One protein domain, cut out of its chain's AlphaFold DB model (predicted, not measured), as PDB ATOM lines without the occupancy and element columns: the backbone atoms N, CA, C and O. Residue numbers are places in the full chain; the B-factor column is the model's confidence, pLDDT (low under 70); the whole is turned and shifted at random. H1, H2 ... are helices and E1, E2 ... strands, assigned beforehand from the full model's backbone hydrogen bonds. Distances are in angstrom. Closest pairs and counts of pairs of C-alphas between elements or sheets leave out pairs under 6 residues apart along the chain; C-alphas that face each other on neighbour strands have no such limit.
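AT A GLANCE: This is residues 6 to 174 of the 174 residues of an uncharacterized protein of Halorubrum sp. CGM4_25_10-8A (UniProt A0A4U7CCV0). Two crossed helices, H4 and H5, make the core, and H2 crosses H4 on another side, with the short H3 packed on H4. Two small three-stranded sheets pack on this core at separate sides, E3 E4 E5 near the first residues of H4 and E6 E7 E8 near those and the last residues of H5; the small hairpin of E1 and E2 follows H1, whose residues 6 to 16 stick out. The 169 printed residues have five named helices and eight named strands, in the order H1 E1 E2 H2 H3 E3 E4 E5 H4 H5 E6 E7 E8; the three sheets are antiparallel and the class is mixed. The whole is compact, with a radius of gyration of the C-alphas of 16.0 A and spans of 43 by 37 by 35 A.

HOW THE PARTS SIT: H1, residues 6 to 23, touches no helix. E1, residues 27 to 29, and E2, residues 36 to 38, form an antiparallel hairpin, with N 28 and O 37 within hydrogen-bond range at 2.8 A. H2, residues 40 to 53, touches the hub H4, residues 99 to 115, at a steep tilt of 51 degrees, opposite ways; their closest C-alphas, of Arg 49 and Ala 107, are 5.4 A apart. H3, residues 59 to 65, touches H4 at its residues 106 to 110 alone, closest at the C-alphas of Leu 62 and Val 106, 6.6 A. E3, E4 and E5, residues 73 to 77, 84 to 88 and 91 to 96, form a meander, each strand the antiparallel neighbour of the one before, with N 76 and O 85 at 2.8 A and N 86 and O 94 at 2.9 A. H4 stands up from this sheet over E5. H5, residues 124 to 137, touches H4 and is only just about perpendicular to it, at 71 degrees; the closest C-alphas, of Asp 105 and Thr 131, are 4.9 A apart. E6, E7 and E8, residues 148 to 155, 158 to 165 and 171 to 173, form a second meander, with N 151 and O 162 at 2.9 A and N 163 and O 173 at 3.0 A. H4 and H5 are on the same face of it, two layers, helices on one face of a sheet. Every O i to N i+4 pair is within hydrogen-bond range in H2, H3 and H4; H1 has 12 of 14 and H5 7 of 10.

IN THESE COORDINATES: H1 is 26.5 A long from C-alpha 6 at (12.539, -18.410, -11.409), H2 20.1 A, H4 24.4 A and H5 21.2 A. E6 is 21.8 A and E7 23.1 A long; E8 ends at C-alpha 173 at (34.379, -2.869, -14.045).

THE WHOLE: The C-alphas farthest apart, of Thr 32 and Glu 89, are 48.8 A apart. The printed part has no cut and no long link. Mean pLDDT of the printed part is 89.7; residues 6 to 11 and 78 to 81 are under 70.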
ATOM      1  N   THR A   6      11.748 -19.616 -11.693       49.47
ATOM      2  CA  THR A   6      12.539 -18.410 -11.409       49.47
ATOM      3  C   THR A   6      13.402 -17.969 -12.597       49.47
ATOM      4  O   THR A   6      13.624 -16.779 -12.787       49.47
ATOM      5  N   ASN A   7      13.861 -18.905 -13.439       52.31
ATOM      6  CA  ASN A   7      14.786 -18.605 -14.544       52.31
ATOM      7  C   ASN A   7      14.080 -17.997 -15.774       52.31
ATOM      8  O   ASN A   7      14.716 -17.314 -16.568       52.31
ATOM      9  N   THR A   8      12.773 -18.227 -15.945       57.91
ATOM     10  CA  THR A   8      12.012 -17.671 -17.079       57.91
ATOM     11  C   THR A   8      11.707 -16.184 -16.880       57.91
ATOM     12  O   THR A   8      11.991 -15.401 -17.775       57.91
ATOM     13  N   GLY A   9      11.247 -15.773 -15.689       58.72
ATOM     14  CA  GLY A   9      10.907 -14.366 -15.409       58.72
ATOM     15  C   GLY A   9      12.098 -13.411 -15.531       58.72
ATOM     16  O   GLY A   9      12.015 -12.416 -16.235       58.72
ATOM     17  N   MET A  10      13.254 -13.772 -14.961       60.00
ATOM     18  CA  MET A  10      14.463 -12.938 -15.036       60.00
ATOM     19  C   MET A  10      15.010 -12.781 -16.468       60.00
ATOM     20  O   MET A  10      15.591 -11.752 -16.806       60.00
ATOM     21  N   ARG A  11      14.822 -13.788 -17.331       64.19
ATOM     22  CA  ARG A  11      15.207 -13.710 -18.752       64.19
ATOM     23  C   ARG A  11      14.244 -12.846 -19.559       64.19
ATOM     24  O   ARG A  11      14.692 -12.121 -20.448       64.19
ATOM     25  N   ASP A  12      12.954 -12.916 -19.244       70.50
ATOM     26  CA  ASP A  12      11.926 -12.099 -19.886       70.50
ATOM     27  C   ASP A  12      12.118 -10.612 -19.529       70.50
ATOM     28  O   ASP A  12      12.106  -9.768 -20.427       70.50
ATOM     29  N   ASP A  13      12.421 -10.301 -18.264       74.88
ATOM     30  CA  ASP A  13      12.702  -8.934 -17.799       74.88
ATOM     31  C   ASP A  13      13.966  -8.352 -18.456       74.88
ATOM     32  O   ASP A  13      13.954  -7.230 -18.971       74.88
ATOM     33  N   ALA A  14      15.047  -9.138 -18.527       74.81
ATOM     34  CA  ALA A  14      16.280  -8.727 -19.200       74.81
ATOM     35  C   ALA A  14      16.066  -8.472 -20.704       74.81
ATOM     36  O   ALA A  14      16.604  -7.512 -21.256       74.81
ATOM     37  N   THR A  15      15.252  -9.301 -21.364       82.25
ATOM     38  CA  THR A  15      14.913  -9.121 -22.784       82.25
ATOM     39  C   THR A  15      14.095  -7.846 -22.994       82.25
ATOM     40  O   THR A  15      14.427  -7.040 -23.861       82.25
ATOM     41  N   ALA A  16      13.086  -7.605 -22.151       85.19
ATOM     42  CA  ALA A  16      12.275  -6.389 -22.208       85.19
ATOM     43  C   ALA A  16      13.107  -5.115 -21.970       85.19
ATOM     44  O   ALA A  16      12.880  -4.087 -22.616       85.19
ATOM     45  N   LEU A  17      14.102  -5.182 -21.078       83.19
ATOM     46  CA  LEU A  17      15.032  -4.083 -20.844       83.19
ATOM     47  C   LEU A  17      15.862  -3.770 -22.094       83.19
ATOM     48  O   LEU A  17      15.943  -2.606 -22.489       83.19
ATOM     49  N   VAL A  18      16.442  -4.791 -22.734       87.12
ATOM     50  CA  VAL A  18      17.215  -4.627 -23.976       87.12
ATOM     51  C   VAL A  18      16.351  -4.026 -25.082       87.12
ATOM     52  O   VAL A  18      16.755  -3.035 -25.691       87.12
ATOM     53  N   ASP A  19      15.142  -4.551 -25.291       88.94
ATOM     54  CA  ASP A  19      14.206  -4.027 -26.292       88.94
ATOM     55  C   ASP A  19      13.902  -2.542 -26.058       88.94
ATOM     56  O   ASP A  19      13.862  -1.746 -27.001       88.94
ATOM     57  N   ARG A  20      13.754  -2.130 -24.793       89.62
ATOM     58  CA  ARG A  20      13.549  -0.723 -24.434       89.62
ATOM     59  C   ARG A  20      14.775   0.143 -24.728       89.62
ATOM     60  O   ARG A  20      14.608   1.264 -25.215       89.62
ATOM     61  N   LEU A  21      15.988  -0.343 -24.461       92.12
ATOM     62  CA  LEU A  21      17.227   0.384 -24.773       92.12
ATOM     63  C   LEU A  21      17.419   0.546 -26.287       92.12
ATOM     64  O   LEU A  21      17.823   1.620 -26.737       92.12
ATOM     65  N   VAL A  22      17.068  -0.477 -27.071       93.06
ATOM     66  CA  VAL A  22      17.055  -0.406 -28.540       93.06
ATOM     67  C   VAL A  22      16.011   0.604 -29.018       93.06
ATOM     68  O   VAL A  22      16.330   1.506 -29.794       93.06
ATOM     69  N   ALA A  23      14.774   0.517 -28.518       92.38
ATOM     70  CA  ALA A  23      13.692   1.436 -28.882       92.38
ATOM     71  C   ALA A  23      14.009   2.902 -28.532       92.38
ATOM     72  O   ALA A  23      13.574   3.815 -29.234       92.38
ATOM     73  N   SER A  24      14.803   3.122 -27.481       93.50
ATOM     74  CA  SER A  24      15.240   4.445 -27.015       93.50
ATOM     75  C   SER A  24      16.543   4.923 -27.671       93.50
ATOM     76  O   SER A  24      17.083   5.956 -27.286       93.50
ATOM     77  N   SER A  25      17.066   4.191 -28.664       94.00
ATOM     78  CA  SER A  25      18.331   4.505 -29.347       94.00
ATOM     79  C   SER A  25      19.530   4.638 -28.395       94.00
ATOM     80  O   SER A  25      20.438   5.426 -28.650       94.00
ATOM     81  N   VAL A  26      19.549   3.871 -27.302       95.62
ATOM     82  CA  VAL A  26      20.702   3.774 -26.390       95.62
ATOM     83  C   VAL A  26      21.710   2.771 -26.939       95.62
ATOM     84  O   VAL A  26      22.896   3.078 -27.065       95.62
ATOM     85  N   VAL A  27      21.219   1.593 -27.334       95.31
ATOM     86  CA  VAL A  27      22.014   0.526 -27.951       95.31
ATOM     87  C   VAL A  27      21.475   0.158 -29.328       95.31
ATOM     88  O   VAL A  27      20.313   0.397 -29.656       95.31
ATOM     89  N   THR A  28      22.330  -0.445 -30.138       95.50
ATOM     90  CA  THR A  28      21.996  -1.049 -31.425       95.50
ATOM     91  C   THR A  28      22.824  -2.317 -31.617       95.50
ATOM     92  O   THR A  28      23.725  -2.581 -30.824       95.50
ATOM     93  N   LEU A  29      22.513  -3.113 -32.637       93.44
ATOM     94  CA  LEU A  29      23.383  -4.222 -33.014       93.44
ATOM     95  C   LEU A  29      24.614  -3.685 -33.745       93.44
ATOM     96  O   LEU A  29      24.525  -2.712 -34.496       93.44
ATOM     97  N   ASP A  30      25.752  -4.322 -33.518       91.38
ATOM     98  CA  ASP A  30      26.982  -4.070 -34.254       91.38
ATOM     99  C   ASP A  30      26.850  -4.442 -35.748       91.38
ATOM    100  O   ASP A  30      25.838  -4.982 -36.204       91.38
ATOM    101  N   ASP A  31      27.901  -4.183 -36.529       87.56
ATOM    102  CA  ASP A  31      27.902  -4.444 -37.975       87.56
ATOM    103  C   ASP A  31      27.696  -5.931 -38.325       87.56
ATOM    104  O   ASP A  31      27.276  -6.258 -39.441       87.56
ATOM    105  N   THR A  32      28.006  -6.841 -37.396       89.44
ATOM    106  CA  THR A  32      27.823  -8.285 -37.582       89.44
ATOM    107  C   THR A  32      26.421  -8.761 -37.203       89.44
ATOM    108  O   THR A  32      25.983  -9.816 -37.671       89.44
ATOM    109  N   GLY A  33      25.690  -7.969 -36.415       85.88
ATOM    110  CA  GLY A  33      24.355  -8.291 -35.939       85.88
ATOM    111  C   GLY A  33      24.335  -9.261 -34.757       85.88
ATOM    112  O   GLY A  33      23.257  -9.776 -34.453       85.88
ATOM    113  N   SER A  34      25.482  -9.561 -34.135       84.88
ATOM    114  CA  SER A  34      25.565 -10.519 -33.023       84.88
ATOM    115  C   SER A  34      25.628  -9.865 -31.655       84.88
ATOM    116  O   SER A  34      25.164 -10.474 -30.693       84.88
ATOM    117  N   ASP A  35      26.154  -8.643 -31.568       88.69
ATOM    118  CA  ASP A  35      26.463  -8.004 -30.293       88.69
ATOM    119  C   ASP A  35      25.829  -6.619 -30.187       88.69
ATOM    120  O   ASP A  35      25.624  -5.919 -31.178       88.69
ATOM    121  N   LEU A  36      25.503  -6.213 -28.959       91.75
ATOM    122  CA  LEU A  36      25.010  -4.866 -28.688       91.75
ATOM    123  C   LEU A  36      26.181  -3.887 -28.612       91.75
ATOM    124  O   LEU A  36      27.202  -4.169 -27.992       91.75
ATOM    125  N   THR A  37      25.996  -2.702 -29.177       94.75
ATOM    126  CA  THR A  37      26.902  -1.561 -29.047       94.75
ATOM    127  C   THR A  37      26.113  -0.296 -28.741       94.75
ATOM    128  O   THR A  37      24.929  -0.190 -29.068       94.75
ATOM    129  N   LEU A  38      26.756   0.685 -28.110       96.19
ATOM    130  CA  LEU A  38      26.148   2.001 -27.919       96.19
ATOM    131  C   LEU A  38      25.914   2.688 -29.263       96.19
ATOM    132  O   LEU A  38      26.769   2.655 -30.152       96.19
ATOM    133  N   THR A  39      24.793   3.396 -29.373       96.50
ATOM    134  CA  THR A  39      24.620   4.344 -30.472       96.50
ATOM    135  C   THR A  39      25.612   5.496 -30.335       96.50
ATOM    136  O   THR A  39      26.007   5.893 -29.235       96.50
ATOM    137  N   GLU A  40      26.008   6.078 -31.465       95.12
ATOM    138  CA  GLU A  40      26.979   7.176 -31.492       95.12
ATOM    139  C   GLU A  40      26.467   8.423 -30.749       95.12
ATOM    140  O   GLU A  40      27.235   9.117 -30.076       95.12
ATOM    141  N   SER A  41      25.152   8.672 -30.798       95.38
ATOM    142  CA  SER A  41      24.500   9.755 -30.058       95.38
ATOM    143  C   SER A  41      24.566   9.538 -28.551       95.38
ATOM    144  O   SER A  41      24.985  10.441 -27.827       95.38
ATOM    145  N   PHE A  42      24.200   8.342 -28.073       96.88
ATOM    146  CA  PHE A  42      24.237   8.046 -26.644       96.88
ATOM    147  C   PHE A  42      25.674   8.071 -26.121       96.88
ATOM    148  O   PHE A  42      25.947   8.725 -25.116       96.88
ATOM    149  N   ARG A  43      26.613   7.455 -26.854       96.38
ATOM    150  CA  ARG A  43      28.047   7.475 -26.532       96.38
ATOM    151  C   ARG A  43      28.575   8.901 -26.377       96.38
ATOM    152  O   ARG A  43      29.249   9.202 -25.395       96.38
ATOM    153  N   SER A  44      28.247   9.787 -27.317       96.25
ATOM    154  CA  SER A  44      28.703  11.182 -27.292       96.25
ATOM    155  C   SER A  44      28.121  11.964 -26.111       96.25
ATOM    156  O   SER A  44      28.857  12.680 -25.430       96.25
ATOM    157  N   ASN A  45      26.822  11.801 -25.836       97.19
ATOM    158  CA  ASN A  45      26.155  12.456 -24.707       97.19
ATOM    159  C   ASN A  45      26.720  11.976 -23.366       97.19
ATOM    160  O   ASN A  45      27.062  12.792 -22.509       97.19
ATOM    161  N   TRP A  46      26.879  10.659 -23.210       97.88
ATOM    162  CA  TRP A  46      27.416  10.063 -21.994       97.88
ATOM    163  C   TRP A  46      28.848  10.532 -21.728       97.88
ATOM    164  O   TRP A  46      29.148  11.006 -20.631       97.88
ATOM    165  N   ARG A  47      29.708  10.520 -22.755       97.12
ATOM    166  CA  ARG A  47      31.080  11.036 -22.666       97.12
ATOM    167  C   ARG A  47      31.124  12.508 -22.254       97.12
ATOM    168  O   ARG A  47      31.864  12.859 -21.341       97.12
ATOM    169  N   GLN A  48      30.320  13.364 -22.883       96.69
ATOM    170  CA  GLN A  48      30.269  14.784 -22.521       96.69
ATOM    171  C   GLN A  48      29.859  14.978 -21.052       96.69
ATOM    172  O   GLN A  48      30.345  15.888 -20.376       96.69
ATOM    173  N   ARG A  49      28.974  14.119 -20.541       96.62
ATOM    174  CA  ARG A  49      28.512  14.187 -19.154       96.62
ATOM    175  C   ARG A  49      29.566  13.701 -18.162       96.62
ATOM    176  O   ARG A  49      29.755  14.354 -17.141       96.62
ATOM    177  N   ILE A  50      30.309  12.647 -18.503       97.56
ATOM    178  CA  ILE A  50      31.504  12.208 -17.766       97.56
ATOM    179  C   ILE A  50      32.511  13.360 -17.642       97.56
ATOM    180  O   ILE A  50      32.930  13.705 -16.539       97.56
ATOM    181  N   GLU A  51      32.849  14.005 -18.763       95.75
ATOM    182  CA  GLU A  51      33.780  15.143 -18.793       95.75
ATOM    183  C   GLU A  51      33.280  16.314 -17.930       95.75
ATOM    184  O   GLU A  51      34.070  16.998 -17.279       95.75
ATOM    185  N   HIS A  52      31.964  16.539 -17.885       94.06
ATOM    186  CA  HIS A  52      31.363  17.593 -17.072       94.06
ATOM    187  C   HIS A  52      31.402  17.302 -15.569       94.06
ATOM    188  O   HIS A  52      31.560  18.235 -14.783       94.06
ATOM    189  N   LEU A  53      31.219  16.041 -15.176       94.38
ATOM    190  CA  LEU A  53      31.164  15.614 -13.775       94.38
ATOM    191  C   LEU A  53      32.552  15.441 -13.150       94.38
ATOM    192  O   LEU A  53      32.680  15.514 -11.930       94.38
ATOM    193  N   ARG A  54      33.594  15.250 -13.964       90.00
ATOM    194  CA  ARG A  54      34.969  15.083 -13.487       90.00
ATOM    195  C   ARG A  54      35.397  16.236 -12.568       90.00
ATOM    196  O   ARG A  54      35.383  17.403 -12.965       90.00
ATOM    197  N   GLY A  55      35.819  15.891 -11.350       84.62
ATOM    198  CA  GLY A  55      36.304  16.846 -10.348       84.62
ATOM    199  C   GLY A  55      35.229  17.784  -9.790       84.62
ATOM    200  O   GLY A  55      35.564  18.860  -9.290       84.62
ATOM    201  N   ARG A  56      33.947  17.422  -9.910       89.31
ATOM    202  CA  ARG A  56      32.821  18.178  -9.352       89.31
ATOM    203  C   ARG A  56      32.095  17.375  -8.288       89.31
ATOM    204  O   ARG A  56      32.116  16.150  -8.300       89.31
ATOM    205  N   ASP A  57      31.405  18.097  -7.415       87.88
ATOM    206  CA  ASP A  57      30.453  17.486  -6.500       87.88
ATOM    207  C   ASP A  57      29.277  16.884  -7.288       87.88
ATOM    208  O   ASP A  57      28.734  17.498  -8.212       87.88
ATOM    209  N   ARG A  58      28.925  15.656  -6.922       89.06
ATOM    210  CA  ARG A  58      27.926  14.796  -7.566       89.06
ATOM    211  C   ARG A  58      26.891  14.272  -6.574       89.06
ATOM    212  O   ARG A  58      26.046  13.475  -6.970       89.06
ATOM    213  N   THR A  59      26.953  14.717  -5.317       88.81
ATOM    214  CA  THR A  59      26.127  14.210  -4.212       88.81
ATOM    215  C   THR A  59      24.633  14.281  -4.533       88.81
ATOM    216  O   THR A  59      23.912  13.318  -4.296       88.81
ATOM    217  N   GLU A  60      24.175  15.359  -5.182       88.62
ATOM    218  CA  GLU A  60      22.772  15.509  -5.605       88.62
ATOM    219  C   GLU A  60      22.325  14.393  -6.567       88.62
ATOM    220  O   GLU A  60      21.305  13.742  -6.349       88.62
ATOM    221  N   PHE A  61      23.109  14.121  -7.615       88.44
ATOM    222  CA  PHE A  61      22.786  13.065  -8.579       88.44
ATOM    223  C   PHE A  61      22.949  11.667  -7.991       88.44
ATOM    224  O   PHE A  61      22.223  10.751  -8.373       88.44
ATOM    225  N   LEU A  62      23.886  11.507  -7.062       88.94
ATOM    226  CA  LEU A  62      24.097  10.261  -6.345       88.94
ATOM    227  C   LEU A  62      22.897   9.916  -5.455       88.94
ATOM    228  O   LEU A  62      22.475   8.764  -5.438       88.94
ATOM    229  N   GLY A  63      22.292  10.912  -4.799       89.19
ATOM    230  CA  GLY A  63      21.030  10.741  -4.077       89.19
ATOM    231  C   GLY A  63      19.904  10.239  -4.979       89.19
ATOM    232  O   GLY A  63      19.210   9.288  -4.636       89.19
ATOM    233  N   LEU A  64      19.778  10.799  -6.185       87.81
ATOM    234  CA  LEU A  64      18.786  10.337  -7.165       87.81
ATOM    235  C   LEU A  64      19.060   8.916  -7.676       87.81
ATOM    236  O   LEU A  64      18.119   8.146  -7.868       87.81
ATOM    237  N   LEU A  65      20.329   8.569  -7.910       88.81
ATOM    238  CA  LEU A  65      20.732   7.229  -8.347       88.81
ATOM    239  C   LEU A  65      20.423   6.175  -7.273       88.81
ATOM    240  O   LEU A  65      19.886   5.117  -7.590       88.81
ATOM    241  N   LEU A  66      20.726   6.489  -6.012       88.38
ATOM    242  CA  LEU A  66      20.573   5.592  -4.863       88.38
ATOM    243  C   LEU A  66      19.201   5.686  -4.178       88.38
ATOM    244  O   LEU A  66      19.013   5.086  -3.120       88.38
ATOM    245  N   ASP A  67      18.265   6.455  -4.742       87.94
ATOM    246  CA  ASP A  67      16.942   6.730  -4.162       87.94
ATOM    247  C   ASP A  67      17.024   7.149  -2.675       87.94
ATOM    248  O   ASP A  67      16.322   6.639  -1.803       87.94
ATOM    249  N   THR A  68      17.967   8.047  -2.370       89.81
ATOM    250  CA  THR A  68      18.325   8.492  -1.015       89.81
ATOM    251  C   THR A  68      18.486  10.014  -0.967       89.81
ATOM    252  O   THR A  68      18.885  10.642  -1.945       89.81
ATOM    253  N   ASP A  69      18.184  10.628   0.181       90.56
ATOM    254  CA  ASP A  69      18.383  12.066   0.391       90.56
ATOM    255  C   ASP A  69      19.883  12.429   0.289       90.56
ATOM    256  O   ASP A  69      20.687  11.875   1.043       90.56
ATOM    257  N   PRO A  70      20.293  13.333  -0.622       90.94
ATOM    258  CA  PRO A  70      21.695  13.707  -0.784       90.94
ATOM    259  C   PRO A  70      22.310  14.342   0.473       90.94
ATOM    260  O   PRO A  70      23.512  14.201   0.681       90.94
ATOM    261  N   ASP A  71      21.516  14.986   1.336       91.56
ATOM    262  CA  ASP A  71      22.027  15.671   2.534       91.56
ATOM    263  C   ASP A  71      22.503  14.695   3.628       91.56
ATOM    264  O   ASP A  71      23.213  15.099   4.554       91.56
ATOM    265  N   VAL A  72      22.119  13.414   3.542       91.94
ATOM    266  CA  VAL A  72      22.543  12.363   4.486       91.94
ATOM    267  C   VAL A  72      23.620  11.438   3.918       91.94
ATOM    268  O   VAL A  72      24.068  10.524   4.615       91.94
ATOM    269  N   LEU A  73      24.030  11.659   2.665       92.19
ATOM    270  CA  LEU A  73      25.055  10.858   2.012       92.19
ATOM    271  C   LEU A  73      26.452  11.261   2.469       92.19
ATOM    272  O   LEU A  73      26.804  12.439   2.524       92.19
ATOM    273  N   VAL A  74      27.278  10.250   2.712       90.44
ATOM    274  CA  VAL A  74      28.719  10.409   2.892       90.44
ATOM    275  C   VAL A  74      29.412   9.586   1.818       90.44
ATOM    276  O   VAL A  74      29.146   8.391   1.684       90.44
ATOM    277  N   VAL A  75      30.262  10.245   1.031       89.69
ATOM    278  CA  VAL A  75      31.118   9.599   0.034       89.69
ATOM    279  C   VAL A  75      32.498   9.441   0.657       89.69
ATOM    280  O   VAL A  75      33.186  10.430   0.902       89.69
ATOM    281  N   ASP A  76      32.872   8.198   0.925       87.12
ATOM    282  CA  ASP A  76      34.192   7.823   1.405       87.12
ATOM    283  C   ASP A  76      35.048   7.437   0.191       87.12
ATOM    284  O   ASP A  76      34.901   6.368  -0.412       87.12
ATOM    285  N   GLU A  77      35.905   8.379  -0.199       73.31
ATOM    286  CA  GLU A  77      36.991   8.192  -1.157       73.31
ATOM    287  C   GLU A  77      38.257   7.955  -0.323       73.31
ATOM    288  O   GLU A  77      38.988   8.895  -0.007       73.31
ATOM    289  N   ASP A  78      38.463   6.723   0.150       64.88
ATOM    290  CA  ASP A  78      39.667   6.382   0.913       64.88
ATOM    291  C   ASP A  78      40.901   6.664   0.039       64.88
ATOM    292  O   ASP A  78      41.083   6.053  -1.009       64.88
ATOM    293  N   GLU A  79      41.772   7.594   0.449       56.84
ATOM    294  CA  GLU A  79      42.946   7.999  -0.351       56.84
ATOM    295  C   GLU A  79      43.915   6.827  -0.627       56.84
ATOM    296  O   GLU A  79      44.718   6.886  -1.562       56.84
ATOM    297  N   ASP A  80      43.827   5.762   0.177       57.00
ATOM    298  CA  ASP A  80      44.618   4.532   0.084       57.00
ATOM    299  C   ASP A  80      43.885   3.370  -0.622       57.00
ATOM    300  O   ASP A  80      44.530   2.389  -1.012       57.00
ATOM    301  N   GLU A  81      42.561   3.450  -0.811       59.75
ATOM    302  CA  GLU A  81      41.756   2.409  -1.459       59.75
ATOM    303  C   GLU A  81      41.214   2.914  -2.795       59.75
ATOM    304  O   GLU A  81      40.615   3.973  -2.911       59.75
ATOM    305  N   SER A  82      41.403   2.132  -3.859       77.38
ATOM    306  CA  SER A  82      40.864   2.505  -5.171       77.38
ATOM    307  C   SER A  82      39.335   2.549  -5.191       77.38
ATOM    308  O   SER A  82      38.791   3.163  -6.094       77.38
ATOM    309  N   THR A  83      38.662   1.929  -4.220       90.62
ATOM    310  CA  THR A  83      37.206   1.775  -4.123       90.62
ATOM    311  C   THR A  83      36.540   3.024  -3.546       90.62
ATOM    312  O   THR A  83      36.997   3.572  -2.551       90.62
ATOM    313  N   VAL A  84      35.399   3.422  -4.109       91.88
ATOM    314  CA  VAL A  84      34.544   4.476  -3.545       91.88
ATOM    315  C   VAL A  84      33.347   3.847  -2.853       91.88
ATOM    316  O   VAL A  84      32.620   3.057  -3.462       91.88
ATOM    317  N   THR A  85      33.118   4.216  -1.597       93.12
ATOM    318  CA  THR A  85      31.977   3.737  -0.811       93.12
ATOM    319  C   THR A  85      31.048   4.892  -0.480       93.12
ATOM    320  O   THR A  85      31.488   5.980  -0.130       93.12
ATOM    321  N   VAL A  86      29.742   4.658  -0.579       92.31
ATOM    322  CA  VAL A  86      28.724   5.642  -0.204       92.31
ATOM    323  C   VAL A  86      27.910   5.084   0.945       92.31
ATOM    324  O   VAL A  86      27.401   3.959   0.872       92.31
ATOM    325  N   THR A  87      27.786   5.870   2.011       93.38
ATOM    326  CA  THR A  87      27.052   5.485   3.213       93.38
ATOM    327  C   THR A  87      25.902   6.442   3.525       93.38
ATOM    328  O   THR A  87      25.944   7.629   3.207       93.38
ATOM    329  N   ASN A  88      24.864   5.901   4.164       92.75
ATOM    330  CA  ASN A  88      23.783   6.639   4.817       92.75
ATOM    331  C   ASN A  88      23.683   6.141   6.267       92.75
ATOM    332  O   ASN A  88      23.529   4.941   6.501       92.75
ATOM    333  N   GLU A  89      23.843   7.036   7.244       89.12
ATOM    334  CA  GLU A  89      23.857   6.700   8.679       89.12
ATOM    335  C   GLU A  89      24.784   5.506   9.029       89.12
ATOM    336  O   GLU A  89      24.462   4.664   9.866       89.12
ATOM    337  N   SER A  90      25.975   5.437   8.416       86.50
ATOM    338  CA  SER A  90      26.956   4.332   8.542       86.50
ATOM    339  C   SER A  90      26.563   2.999   7.885       86.50
ATOM    340  O   SER A  90      27.257   1.999   8.065       86.50
ATOM    341  N   THR A  91      25.471   2.957   7.120       91.56
ATOM    342  CA  THR A  91      25.116   1.810   6.273       91.56
ATOM    343  C   THR A  91      25.643   2.049   4.868       91.56
ATOM    344  O   THR A  91      25.279   3.043   4.246       91.56
ATOM    345  N   THR A  92      26.474   1.145   4.351       92.50
ATOM    346  CA  THR A  92      26.893   1.172   2.946       92.50
ATOM    347  C   THR A  92      25.695   0.924   2.042       92.50
ATOM    348  O   THR A  92      25.041  -0.115   2.143       92.50
ATOM    349  N   ILE A  93      25.429   1.880   1.157       91.81
ATOM    350  CA  ILE A  93      24.335   1.827   0.181       91.81
ATOM    351  C   ILE A  93      24.836   1.804  -1.267       91.81
ATOM    352  O   ILE A  93      24.044   1.583  -2.173       91.81
ATOM    353  N   GLY A  94      26.140   1.988  -1.488       91.50
ATOM    354  CA  GLY A  94      26.763   1.846  -2.798       91.50
ATOM    355  C   GLY A  94      28.270   1.644  -2.690       91.50
ATOM    356  O   GLY A  94      28.914   2.155  -1.769       91.50
ATOM    357  N   THR A  95      28.829   0.886  -3.631       92.88
ATOM    358  CA  THR A  95      30.268   0.624  -3.722       92.88
ATOM    359  C   THR A  95      30.675   0.575  -5.187       92.88
ATOM    360  O   THR A  95      30.092  -0.168  -5.974       92.88
ATOM    361  N   TRP A  96      31.703   1.340  -5.541       94.88
ATOM    362  CA  TRP A  96      32.260   1.400  -6.887       94.88
ATOM    363  C   TRP A  96      33.741   1.047  -6.856       94.88
ATOM    364  O   TRP A  96      34.441   1.481  -5.946       94.88
ATOM    365  N   PRO A  97      34.254   0.337  -7.873       94.88
ATOM    366  CA  PRO A  97      35.661  -0.066  -7.917       94.88
ATOM    367  C   PRO A  97      36.621   1.116  -8.091       94.88
ATOM    368  O   PRO A  97      37.824   0.967  -7.892       94.88
ATOM    369  N   SER A  98      36.101   2.280  -8.504       94.31
ATOM    370  CA  SER A  98      36.830   3.542  -8.539       94.31
ATOM    371  C   SER A  98      35.941   4.768  -8.654       94.31
ATOM    372  O   SER A  98      34.780   4.678  -9.057       94.31
ATOM    373  N   ASP A  99      36.535   5.935  -8.390       93.06
ATOM    374  CA  ASP A  99      35.957   7.239  -8.729       93.06
ATOM    375  C   ASP A  99      35.516   7.291 -10.200       93.06
ATOM    376  O   ASP A  99      34.416   7.738 -10.519       93.06
ATOM    377  N   GLY A 100      36.327   6.736 -11.106       95.06
ATOM    378  CA  GLY A 100      35.990   6.660 -12.523       95.06
ATOM    379  C   GLY A 100      34.711   5.870 -12.798       95.06
ATOM    380  O   GLY A 100      33.900   6.291 -13.624       95.06
ATOM    381  N   ALA A 101      34.503   4.760 -12.088       96.19
ATOM    382  CA  ALA A 101      33.272   3.985 -12.186       96.19
ATOM    383  C   ALA A 101      32.062   4.760 -11.645       96.19
ATOM    384  O   ALA A 101      31.028   4.795 -12.309       96.19
ATOM    385  N   LEU A 102      32.207   5.451 -10.510       95.19
ATOM    386  CA  LEU A 102      31.150   6.304  -9.959       95.19
ATOM    387  C   LEU A 102      30.770   7.443 -10.924       95.19
ATOM    388  O   LEU A 102      29.587   7.686 -11.162       95.19
ATOM    389  N   ILE A 103      31.755   8.126 -11.526       96.00
ATOM    390  CA  ILE A 103      31.509   9.165 -12.547       96.00
ATOM    391  C   ILE A 103      30.732   8.581 -13.726       96.00
ATOM    392  O   ILE A 103      29.767   9.193 -14.186       96.00
ATOM    393  N   ALA A 104      31.162   7.420 -14.226       97.69
ATOM    394  CA  ALA A 104      30.529   6.762 -15.359       97.69
ATOM    395  C   ALA A 104      29.068   6.404 -15.058       97.69
ATOM    396  O   ALA A 104      28.203   6.690 -15.889       97.69
ATOM    397  N   ASP A 105      28.787   5.872 -13.868       97.31
ATOM    398  CA  ASP A 105      27.445   5.447 -13.466       97.31
ATOM    399  C   ASP A 105      26.510   6.650 -13.265       97.31
ATOM    400  O   ASP A 105      25.416   6.677 -13.831       97.31
ATOM    401  N   VAL A 106      26.958   7.712 -12.581       96.19
ATOM    402  CA  VAL A 106      26.175   8.957 -12.444       96.19
ATOM    403  C   VAL A 106      25.922   9.602 -13.811       96.19
ATOM    404  O   VAL A 106      24.802  10.017 -14.119       96.19
ATOM    405  N   ALA A 107      26.934   9.661 -14.679       97.19
ATOM    406  CA  ALA A 107      26.772  10.175 -16.035       97.19
ATOM    407  C   ALA A 107      25.774   9.335 -16.848       97.19
ATOM    408  O   ALA A 107      24.970   9.893 -17.604       97.19
ATOM    409  N   ALA A 108      25.816   8.008 -16.695       96.75
ATOM    410  CA  ALA A 108      24.921   7.081 -17.373       96.75
ATOM    411  C   ALA A 108      23.487   7.263 -16.881       96.75
ATOM    412  O   ALA A 108      22.592   7.406 -17.708       96.75
ATOM    413  N   PHE A 109      23.278   7.354 -15.565       95.50
ATOM    414  CA  PHE A 109      21.974   7.594 -14.947       95.50
ATOM    415  C   PHE A 109      21.287   8.824 -15.537       95.50
ATOM    416  O   PHE A 109      20.150   8.748 -16.002       95.50
ATOM    417  N   ILE A 110      22.003   9.951 -15.583       94.38
ATOM    418  CA  ILE A 110      21.429  11.195 -16.091       94.38
ATOM    419  C   ILE A 110      21.145  11.087 -17.596       94.38
ATOM    420  O   ILE A 110      20.101  11.530 -18.066       94.38
ATOM    421  N   THR A 111      22.054  10.473 -18.359       95.62
ATOM    422  CA  THR A 111      21.888  10.324 -19.815       95.62
ATOM    423  C   THR A 111      20.725   9.385 -20.151       95.62
ATOM    424  O   THR A 111      19.940   9.679 -21.051       95.62
ATOM    425  N   LEU A 112      20.568   8.279 -19.417       94.56
ATOM    426  CA  LEU A 112      19.457   7.338 -19.573       94.56
ATOM    427  C   LEU A 112      18.117   7.987 -19.229       94.56
ATOM    428  O   LEU A 112      17.171   7.814 -19.993       94.56
ATOM    429  N   GLY A 113      18.051   8.794 -18.167       93.06
ATOM    430  CA  GLY A 113      16.839   9.538 -17.807       93.06
ATOM    431  C   GLY A 113      16.358  10.510 -18.889       93.06
ATOM    432  O   GLY A 113      15.161  10.748 -19.021       93.06
ATOM    433  N   GLU A 114      17.267  11.029 -19.721       91.25
ATOM    434  CA  GLU A 114      16.915  11.890 -20.859       91.25
ATOM    435  C   GLU A 114      16.411  11.097 -22.086       91.25
ATOM    436  O   GLU A 114      15.663  11.643 -22.899       91.25
ATOM    437  N   HIS A 115      16.807   9.825 -22.238       88.44
ATOM    438  CA  HIS A 115      16.551   9.031 -23.452       88.44
ATOM    439  C   HIS A 115      15.481   7.949 -23.281       88.44
ATOM    440  O   HIS A 115      14.790   7.634 -24.249       88.44
ATOM    441  N   VAL A 116      15.356   7.356 -22.091       89.62
ATOM    442  CA  VAL A 116      14.556   6.150 -21.845       89.62
ATOM    443  C   VAL A 116      13.209   6.524 -21.215       89.62
ATOM    444  O   VAL A 116      13.162   6.924 -20.052       89.62
ATOM    445  N   PRO A 117      12.079   6.357 -21.929       87.31
ATOM    446  CA  PRO A 117      10.760   6.556 -21.340       87.31
ATOM    447  C   PRO A 117      10.520   5.593 -20.170       87.31
ATOM    448  O   PRO A 117      10.813   4.398 -20.273       87.31
ATOM    449  N   GLY A 118       9.965   6.106 -19.068       85.31
ATOM    450  CA  GLY A 118       9.728   5.315 -17.854       85.31
ATOM    451  C   GLY A 118      11.016   4.922 -17.122       85.31
ATOM    452  O   GLY A 118      11.029   3.928 -16.400       85.31
ATOM    453  N   TRP A 119      12.115   5.661 -17.322       89.88
ATOM    454  CA  TRP A 119      13.335   5.505 -16.522       89.88
ATOM    455  C   TRP A 119      13.036   5.590 -15.023       89.88
ATOM    456  O   TRP A 119      13.460   4.733 -14.250       89.88
ATOM    457  N   ASP A 120      12.205   6.564 -14.648       85.44
ATOM    458  CA  ASP A 120      11.805   6.813 -13.265       85.44
ATOM    459  C   ASP A 120      10.854   5.747 -12.685       85.44
ATOM    460  O   ASP A 120      10.616   5.730 -11.478       85.44
ATOM    461  N   ASP A 121      10.338   4.836 -13.516       87.06
ATOM    462  CA  ASP A 121       9.495   3.722 -13.067       87.06
ATOM    463  C   ASP A 121      10.326   2.494 -12.653       87.06
ATOM    464  O   ASP A 121       9.807   1.586 -12.004       87.06
ATOM    465  N   LEU A 122      11.616   2.452 -13.018       84.06
ATOM    466  CA  LEU A 122      12.531   1.389 -12.598       84.06
ATOM    467  C   LEU A 122      12.901   1.520 -11.129       84.06
ATOM    468  O   LEU A 122      13.067   2.634 -10.634       84.06
ATOM    469  N   SER A 123      13.112   0.392 -10.456       83.88
ATOM    470  CA  SER A 123      13.683   0.385  -9.110       83.88
ATOM    471  C   SER A 123      15.127   0.904  -9.110       83.88
ATOM    472  O   SER A 123      15.835   0.814 -10.115       83.88
ATOM    473  N   GLY A 124      15.592   1.415  -7.965       82.38
ATOM    474  CA  GLY A 124      16.986   1.849  -7.808       82.38
ATOM    475  C   GLY A 124      17.990   0.744  -8.159       82.38
ATOM    476  O   GLY A 124      18.959   1.005  -8.860       82.38
ATOM    477  N   ALA A 125      17.697  -0.507  -7.786       81.75
ATOM    478  CA  ALA A 125      18.537  -1.660  -8.114       81.75
ATOM    479  C   ALA A 125      18.633  -1.922  -9.629       81.75
ATOM    480  O   ALA A 125      19.716  -2.201 -10.132       81.75
ATOM    481  N   GLU A 126      17.528  -1.795 -10.374       85.12
ATOM    482  CA  GLU A 126      17.545  -1.951 -11.836       85.12
ATOM    483  C   GLU A 126      18.332  -0.830 -12.523       85.12
ATOM    484  O   GLU A 126      19.034  -1.074 -13.508       85.12
ATOM    485  N   ARG A 127      18.210   0.407 -12.021       89.81
ATOM    486  CA  ARG A 127      18.973   1.547 -12.548       89.81
ATOM    487  C   ARG A 127      20.460   1.366 -12.285       89.81
ATOM    488  O   ARG A 127      21.231   1.505 -13.229       89.81
ATOM    489  N   ASP A 128      20.823   1.007 -11.056       87.56
ATOM    490  CA  ASP A 128      22.198   0.752 -10.626       87.56
ATOM    491  C   ASP A 128      22.853  -0.369 -11.449       87.56
ATOM    492  O   ASP A 128      23.908  -0.179 -12.059       87.56
ATOM    493  N   GLU A 129      22.170  -1.509 -11.585       87.44
ATOM    494  CA  GLU A 129      22.650  -2.646 -12.374       87.44
ATOM    495  C   GLU A 129      22.863  -2.273 -13.850       87.44
ATOM    496  O   GLU A 129      23.849  -2.684 -14.475       87.44
ATOM    497  N   LEU A 130      21.956  -1.482 -14.430       90.75
ATOM    498  CA  LEU A 130      22.079  -1.040 -15.814       90.75
ATOM    499  C   LEU A 130      23.223  -0.036 -15.998       90.75
ATOM    500  O   LEU A 130      24.008  -0.194 -16.937       90.75
ATOM    501  N   THR A 131      23.345   0.971 -15.128       94.25
ATOM    502  CA  THR A 131      24.453   1.935 -15.199       94.25
ATOM    503  C   THR A 131      25.797   1.236 -15.039       94.25
ATOM    504  O   THR A 131      26.689   1.457 -15.857       94.25
ATOM    505  N   ALA A 132      25.884   0.282 -14.106       93.44
ATOM    506  CA  ALA A 132      27.077  -0.522 -13.890       93.44
ATOM    507  C   ALA A 132      27.488  -1.306 -15.144       93.44
ATOM    508  O   ALA A 132      28.647  -1.276 -15.562       93.44
ATOM    509  N   ARG A 133      26.532  -1.979 -15.799       92.19
ATOM    510  CA  ARG A 133      26.799  -2.755 -17.021       92.19
ATOM    511  C   ARG A 133      27.253  -1.902 -18.195       92.19
ATOM    512  O   ARG A 133      28.035  -2.385 -19.011       92.19
ATOM    513  N   LEU A 134      26.806  -0.651 -18.293       95.38
ATOM    514  CA  LEU A 134      27.219   0.230 -19.386       95.38
ATOM    515  C   LEU A 134      28.724   0.518 -19.385       95.38
ATOM    516  O   LEU A 134      29.271   0.819 -20.446       95.38
ATOM    517  N   ARG A 135      29.417   0.356 -18.246       97.31
ATOM    518  CA  ARG A 135      30.873   0.548 -18.135       97.31
ATOM    519  C   ARG A 135      31.682  -0.343 -19.083       97.31
ATOM    520  O   ARG A 135      32.773   0.056 -19.476       97.31
ATOM    521  N   VAL A 136      31.130  -1.476 -19.540       96.12
ATOM    522  CA  VAL A 136      31.759  -2.329 -20.572       96.12
ATOM    523  C   VAL A 136      31.952  -1.614 -21.915       96.12
ATOM    524  O   VAL A 136      32.836  -1.980 -22.683       96.12
ATOM    525  N   PHE A 137      31.151  -0.581 -22.194       96.19
ATOM    526  CA  PHE A 137      31.203   0.193 -23.435       96.19
ATOM    527  C   PHE A 137      32.085   1.443 -23.352       96.19
ATOM    528  O   PHE A 137      32.109   2.230 -24.303       96.19
ATOM    529  N   LEU A 138      32.774   1.672 -22.230       96.94
ATOM    530  CA  LEU A 138      33.731   2.768 -22.130       96.94
ATOM    531  C   LEU A 138      34.877   2.539 -23.123       96.94
ATOM    532  O   LEU A 138      35.414   1.442 -23.227       96.94
ATOM    533  N   GLU A 139      35.263   3.595 -23.832       94.75
ATOM    534  CA  GLU A 139      36.443   3.607 -24.717       94.75
ATOM    535  C   GLU A 139      37.580   4.457 -24.130       94.75
ATOM    536  O   GLU A 139      38.742   4.332 -24.516       94.75
ATOM    537  N   VAL A 140      37.239   5.336 -23.186       96.62
ATOM    538  CA  VAL A 140      38.122   6.342 -22.603       96.62
ATOM    539  C   VAL A 140      37.866   6.416 -21.101       96.62
ATOM    540  O   VAL A 140      36.722   6.352 -20.649       96.62
ATOM    541  N   CYS A 141      38.937   6.550 -20.321       97.38
ATOM    542  CA  CYS A 141      38.884   6.571 -18.871       97.38
ATOM    543  C   CYS A 141      38.156   7.827 -18.364       97.38
ATOM    544  O   CYS A 141      38.586   8.944 -18.673       97.38
ATOM    545  N   PRO A 142      37.129   7.670 -17.508       96.94
ATOM    546  CA  PRO A 142      36.409   8.791 -16.912       96.94
ATOM    547  C   PRO A 142      37.278   9.748 -16.086       96.94
ATOM    548  O   PRO A 142      36.925  10.918 -15.958       96.94
ATOM    549  N   VAL A 143      38.428   9.287 -15.579       94.31
ATOM    550  CA  VAL A 143      39.339  10.069 -14.727       94.31
ATOM    551  C   VAL A 143      40.395  10.823 -15.541       94.31
ATOM    552  O   VAL A 143      40.589  12.019 -15.337       94.31
ATOM    553  N   CYS A 144      41.094  10.142 -16.455       95.69
ATOM    554  CA  CYS A 144      42.331  10.659 -17.059       95.69
ATOM    555  C   CYS A 144      42.311  10.790 -18.590       95.69
ATOM    556  O   CYS A 144      43.331  11.152 -19.172       95.69
ATOM    557  N   ASP A 145      41.193  10.469 -19.245       96.69
ATOM    558  CA  ASP A 145      41.065  10.390 -20.709       96.69
ATOM    559  C   ASP A 145      41.992   9.375 -21.410       96.69
ATOM    560  O   ASP A 145      42.117   9.376 -22.636       96.69
ATOM    561  N   GLY A 146      42.644   8.486 -20.658       96.75
ATOM    562  CA  GLY A 146      43.441   7.394 -21.214       96.75
ATOM    563  C   GLY A 146      42.580   6.302 -21.850       96.75
ATOM    564  O   GLY A 146      41.410   6.144 -21.502       96.75
ATOM    565  N   SER A 147      43.168   5.515 -22.750       97.19
ATOM    566  CA  SER A 147      42.523   4.322 -23.305       97.19
ATOM    567  C   SER A 147      42.126   3.341 -22.202       97.19
ATOM    568  O   SER A 147      42.821   3.209 -21.184       97.19
ATOM    569  N   VAL A 148      41.007   2.653 -22.408       97.19
ATOM    570  CA  VAL A 148      40.573   1.557 -21.539       97.19
ATOM    571  C   VAL A 148      40.677   0.234 -22.280       97.19
ATOM    572  O   VAL A 148      40.439   0.152 -23.484       97.19
ATOM    573  N   GLN A 149      41.028  -0.805 -21.538       96.56
ATOM    574  CA  GLN A 149      41.109  -2.165 -22.029       96.56
ATOM    575  C   GLN A 149      39.963  -2.979 -21.433       96.56
ATOM    576  O   GLN A 149      39.745  -2.967 -20.221       96.56
ATOM    577  N   VAL A 150      39.274  -3.735 -22.288       95.88
ATOM    578  CA  VAL A 150      38.297  -4.743 -21.873       95.88
ATOM    579  C   VAL A 150      38.952  -6.116 -21.955       95.88
ATOM    580  O   VAL A 150      39.489  -6.500 -22.994       95.88
ATOM    581  N   THR A 151      38.907  -6.866 -20.860       94.38
ATOM    582  CA  THR A 151      39.356  -8.263 -20.814       94.38
ATOM    583  C   THR A 151      38.195  -9.131 -20.369       94.38
ATOM    584  O   THR A 151      37.498  -8.771 -19.432       94.38
ATOM    585  N   VAL A 152      37.982 -10.278 -21.010       93.62
ATOM    586  CA  VAL A 152      36.896 -11.198 -20.647       93.62
ATOM    587  C   VAL A 152      37.486 -12.466 -20.053       93.62
ATOM    588  O   VAL A 152      38.361 -13.091 -20.653       93.62
ATOM    589  N   GLN A 153      37.003 -12.845 -18.873       91.44
ATOM    590  CA  GLN A 153      37.354 -14.100 -18.217       91.44
ATOM    591  C   GLN A 153      36.114 -14.982 -18.090       91.44
ATOM    592  O   GLN A 153      35.117 -14.569 -17.505       91.44
ATOM    593  N   SER A 154      36.174 -16.211 -18.600       91.75
ATOM    594  CA  SER A 154      35.091 -17.181 -18.412       91.75
ATOM    595  C   SER A 154      35.243 -17.874 -17.053       91.75
ATOM    596  O   SER A 154      36.196 -18.625 -16.830       91.75
ATOM    597  N   VAL A 155      34.291 -17.650 -16.146       90.25
ATOM    598  CA  VAL A 155      34.239 -18.236 -14.796       90.25
ATOM    599  C   VAL A 155      32.937 -19.013 -14.654       90.25
ATOM    600  O   VAL A 155      31.860 -18.463 -14.868       90.25
ATOM    601  N   ASP A 156      33.025 -20.307 -14.340       91.50
ATOM    602  CA  ASP A 156      31.869 -21.212 -14.218       91.50
ATOM    603  C   ASP A 156      30.937 -21.222 -15.448       91.50
ATOM    604  O   ASP A 156      29.734 -21.435 -15.343       91.50
ATOM    605  N   GLY A 157      31.502 -21.003 -16.640       87.69
ATOM    606  CA  GLY A 157      30.746 -20.948 -17.896       87.69
ATOM    607  C   GLY A 157      30.060 -19.606 -18.170       87.69
ATOM    608  O   GLY A 157      29.272 -19.525 -19.110       87.69
ATOM    609  N   HIS A 158      30.367 -18.570 -17.388       84.62
ATOM    610  CA  HIS A 158      29.881 -17.208 -17.578       84.62
ATOM    611  C   HIS A 158      31.038 -16.254 -17.870       84.62
ATOM    612  O   HIS A 158      32.039 -16.244 -17.152       84.62
ATOM    613  N   ASP A 159      30.884 -15.431 -18.901       89.06
ATOM    614  CA  ASP A 159      31.866 -14.411 -19.252       89.06
ATOM    615  C   ASP A 159      31.757 -13.214 -18.304       89.06
ATOM    616  O   ASP A 159      30.687 -12.627 -18.130       89.06
ATOM    617  N   ARG A 160      32.880 -12.867 -17.675       90.62
ATOM    618  CA  ARG A 160      33.028 -11.727 -16.769       90.62
ATOM    619  C   ARG A 160      33.980 -10.712 -17.397       90.62
ATOM    620  O   ARG A 160      35.182 -10.987 -17.473       90.62
ATOM    621  N   PRO A 161      33.463  -9.587 -17.916       93.38
ATOM    622  CA  PRO A 161      34.303  -8.527 -18.437       93.38
ATOM    623  C   PRO A 161      34.903  -7.712 -17.288       93.38
ATOM    624  O   PRO A 161      34.198  -7.277 -16.386       93.38
ATOM    625  N   THR A 162      36.196  -7.446 -17.378       95.50
ATOM    626  CA  THR A 162      36.906  -6.465 -16.562       95.50
ATOM    627  C   THR A 162      37.288  -5.295 -17.457       95.50
ATOM    628  O   THR A 162      37.793  -5.504 -18.565       95.50
ATOM    629  N   VAL A 163      37.068  -4.072 -16.983       97.56
ATOM    630  CA  VAL A 163      37.442  -2.843 -17.695       97.56
ATOM    631  C   VAL A 163      38.454  -2.089 -16.851       97.56
ATOM    632  O   VAL A 163      38.164  -1.744 -15.706       97.56
ATOM    633  N   THR A 164      39.629  -1.813 -17.408       97.38
ATOM    634  CA  THR A 164      40.704  -1.088 -16.716       97.38
ATOM    635  C   THR A 164      41.282   0.010 -17.596       97.38
ATOM    636  O   THR A 164      41.328  -0.111 -18.820       97.38
ATOM    637  N   CYS A 165      41.728   1.108 -16.990       97.50
ATOM    638  CA  CYS A 165      42.479   2.128 -17.716       97.50
ATOM    639  C   CYS A 165      43.945   1.715 -17.887       97.50
ATOM    640  O   CYS A 165      44.607   1.364 -16.915       97.50
ATOM    641  N   GLU A 166      44.491   1.854 -19.096       96.88
ATOM    642  CA  GLU A 166      45.901   1.542 -19.374       96.88
ATOM    643  C   GLU A 166      46.880   2.610 -18.846       96.88
ATOM    644  O   GLU A 166      48.076   2.353 -18.731       96.88
ATOM    645  N   ALA A 167      46.396   3.822 -18.553       95.88
ATOM    646  CA  ALA A 167      47.235   4.966 -18.186       95.88
ATOM    647  C   ALA A 167      47.304   5.225 -16.675       95.88
ATOM    648  O   ALA A 167      48.376   5.536 -16.163       95.88
ATOM    649  N   CYS A 168      46.169   5.143 -15.972       95.06
ATOM    650  CA  CYS A 168      46.098   5.360 -14.521       95.06
ATOM    651  C   CYS A 168      45.714   4.105 -13.731       95.06
ATOM    652  O   CYS A 168      45.495   4.209 -12.530       95.06
ATOM    653  N   GLU A 169      45.580   2.954 -14.400       94.31
ATOM    654  CA  GLU A 169      45.317   1.643 -13.781       94.31
ATOM    655  C   GLU A 169      43.989   1.551 -12.998       94.31
ATOM    656  O   GLU A 169      43.709   0.544 -12.357       94.31
ATOM    657  N   SER A 170      43.129   2.571 -13.100       93.81
ATOM    658  CA  SER A 170      41.801   2.601 -12.487       93.81
ATOM    659  C   SER A 170      40.938   1.439 -12.986       93.81
ATOM    660  O   SER A 170      40.791   1.235 -14.198       93.81
ATOM    661  N   ILE A 171      40.359   0.693 -12.040       95.25
ATOM    662  CA  ILE A 171      39.397  -0.376 -12.308       95.25
ATOM    663  C   ILE A 171      38.024   0.255 -12.504       95.25
ATOM    664  O   ILE A 171      37.505   0.956 -11.636       95.25
ATOM    665  N   LEU A 172      37.438   0.022 -13.674       96.50
ATOM    666  CA  LEU A 172      36.145   0.570 -14.064       96.50
ATOM    667  C   LEU A 172      35.045  -0.486 -13.992       96.50
ATOM    668  O   LEU A 172      33.909  -0.124 -13.741       96.50
ATOM    669  N   LEU A 173      35.344  -1.771 -14.172       95.62
ATOM    670  CA  LEU A 173      34.379  -2.869 -14.045       95.62
ATOM    671  C   LEU A 173      35.116  -4.148 -13.647       95.62
ATOM    672  O   LEU A 173      36.208  -4.385 -14.164       95.62
ATOM    673  N   GLU A 174      34.503  -4.960 -12.784       88.06
ATOM    674  CA  GLU A 174      35.013  -6.245 -12.285       88.06
ATOM    675  C   GLU A 174      33.920  -7.322 -12.202       88.06
ATOM    676  O   GLU A 174      32.737  -6.959 -12.000       88.06
TER     677      GLU A 174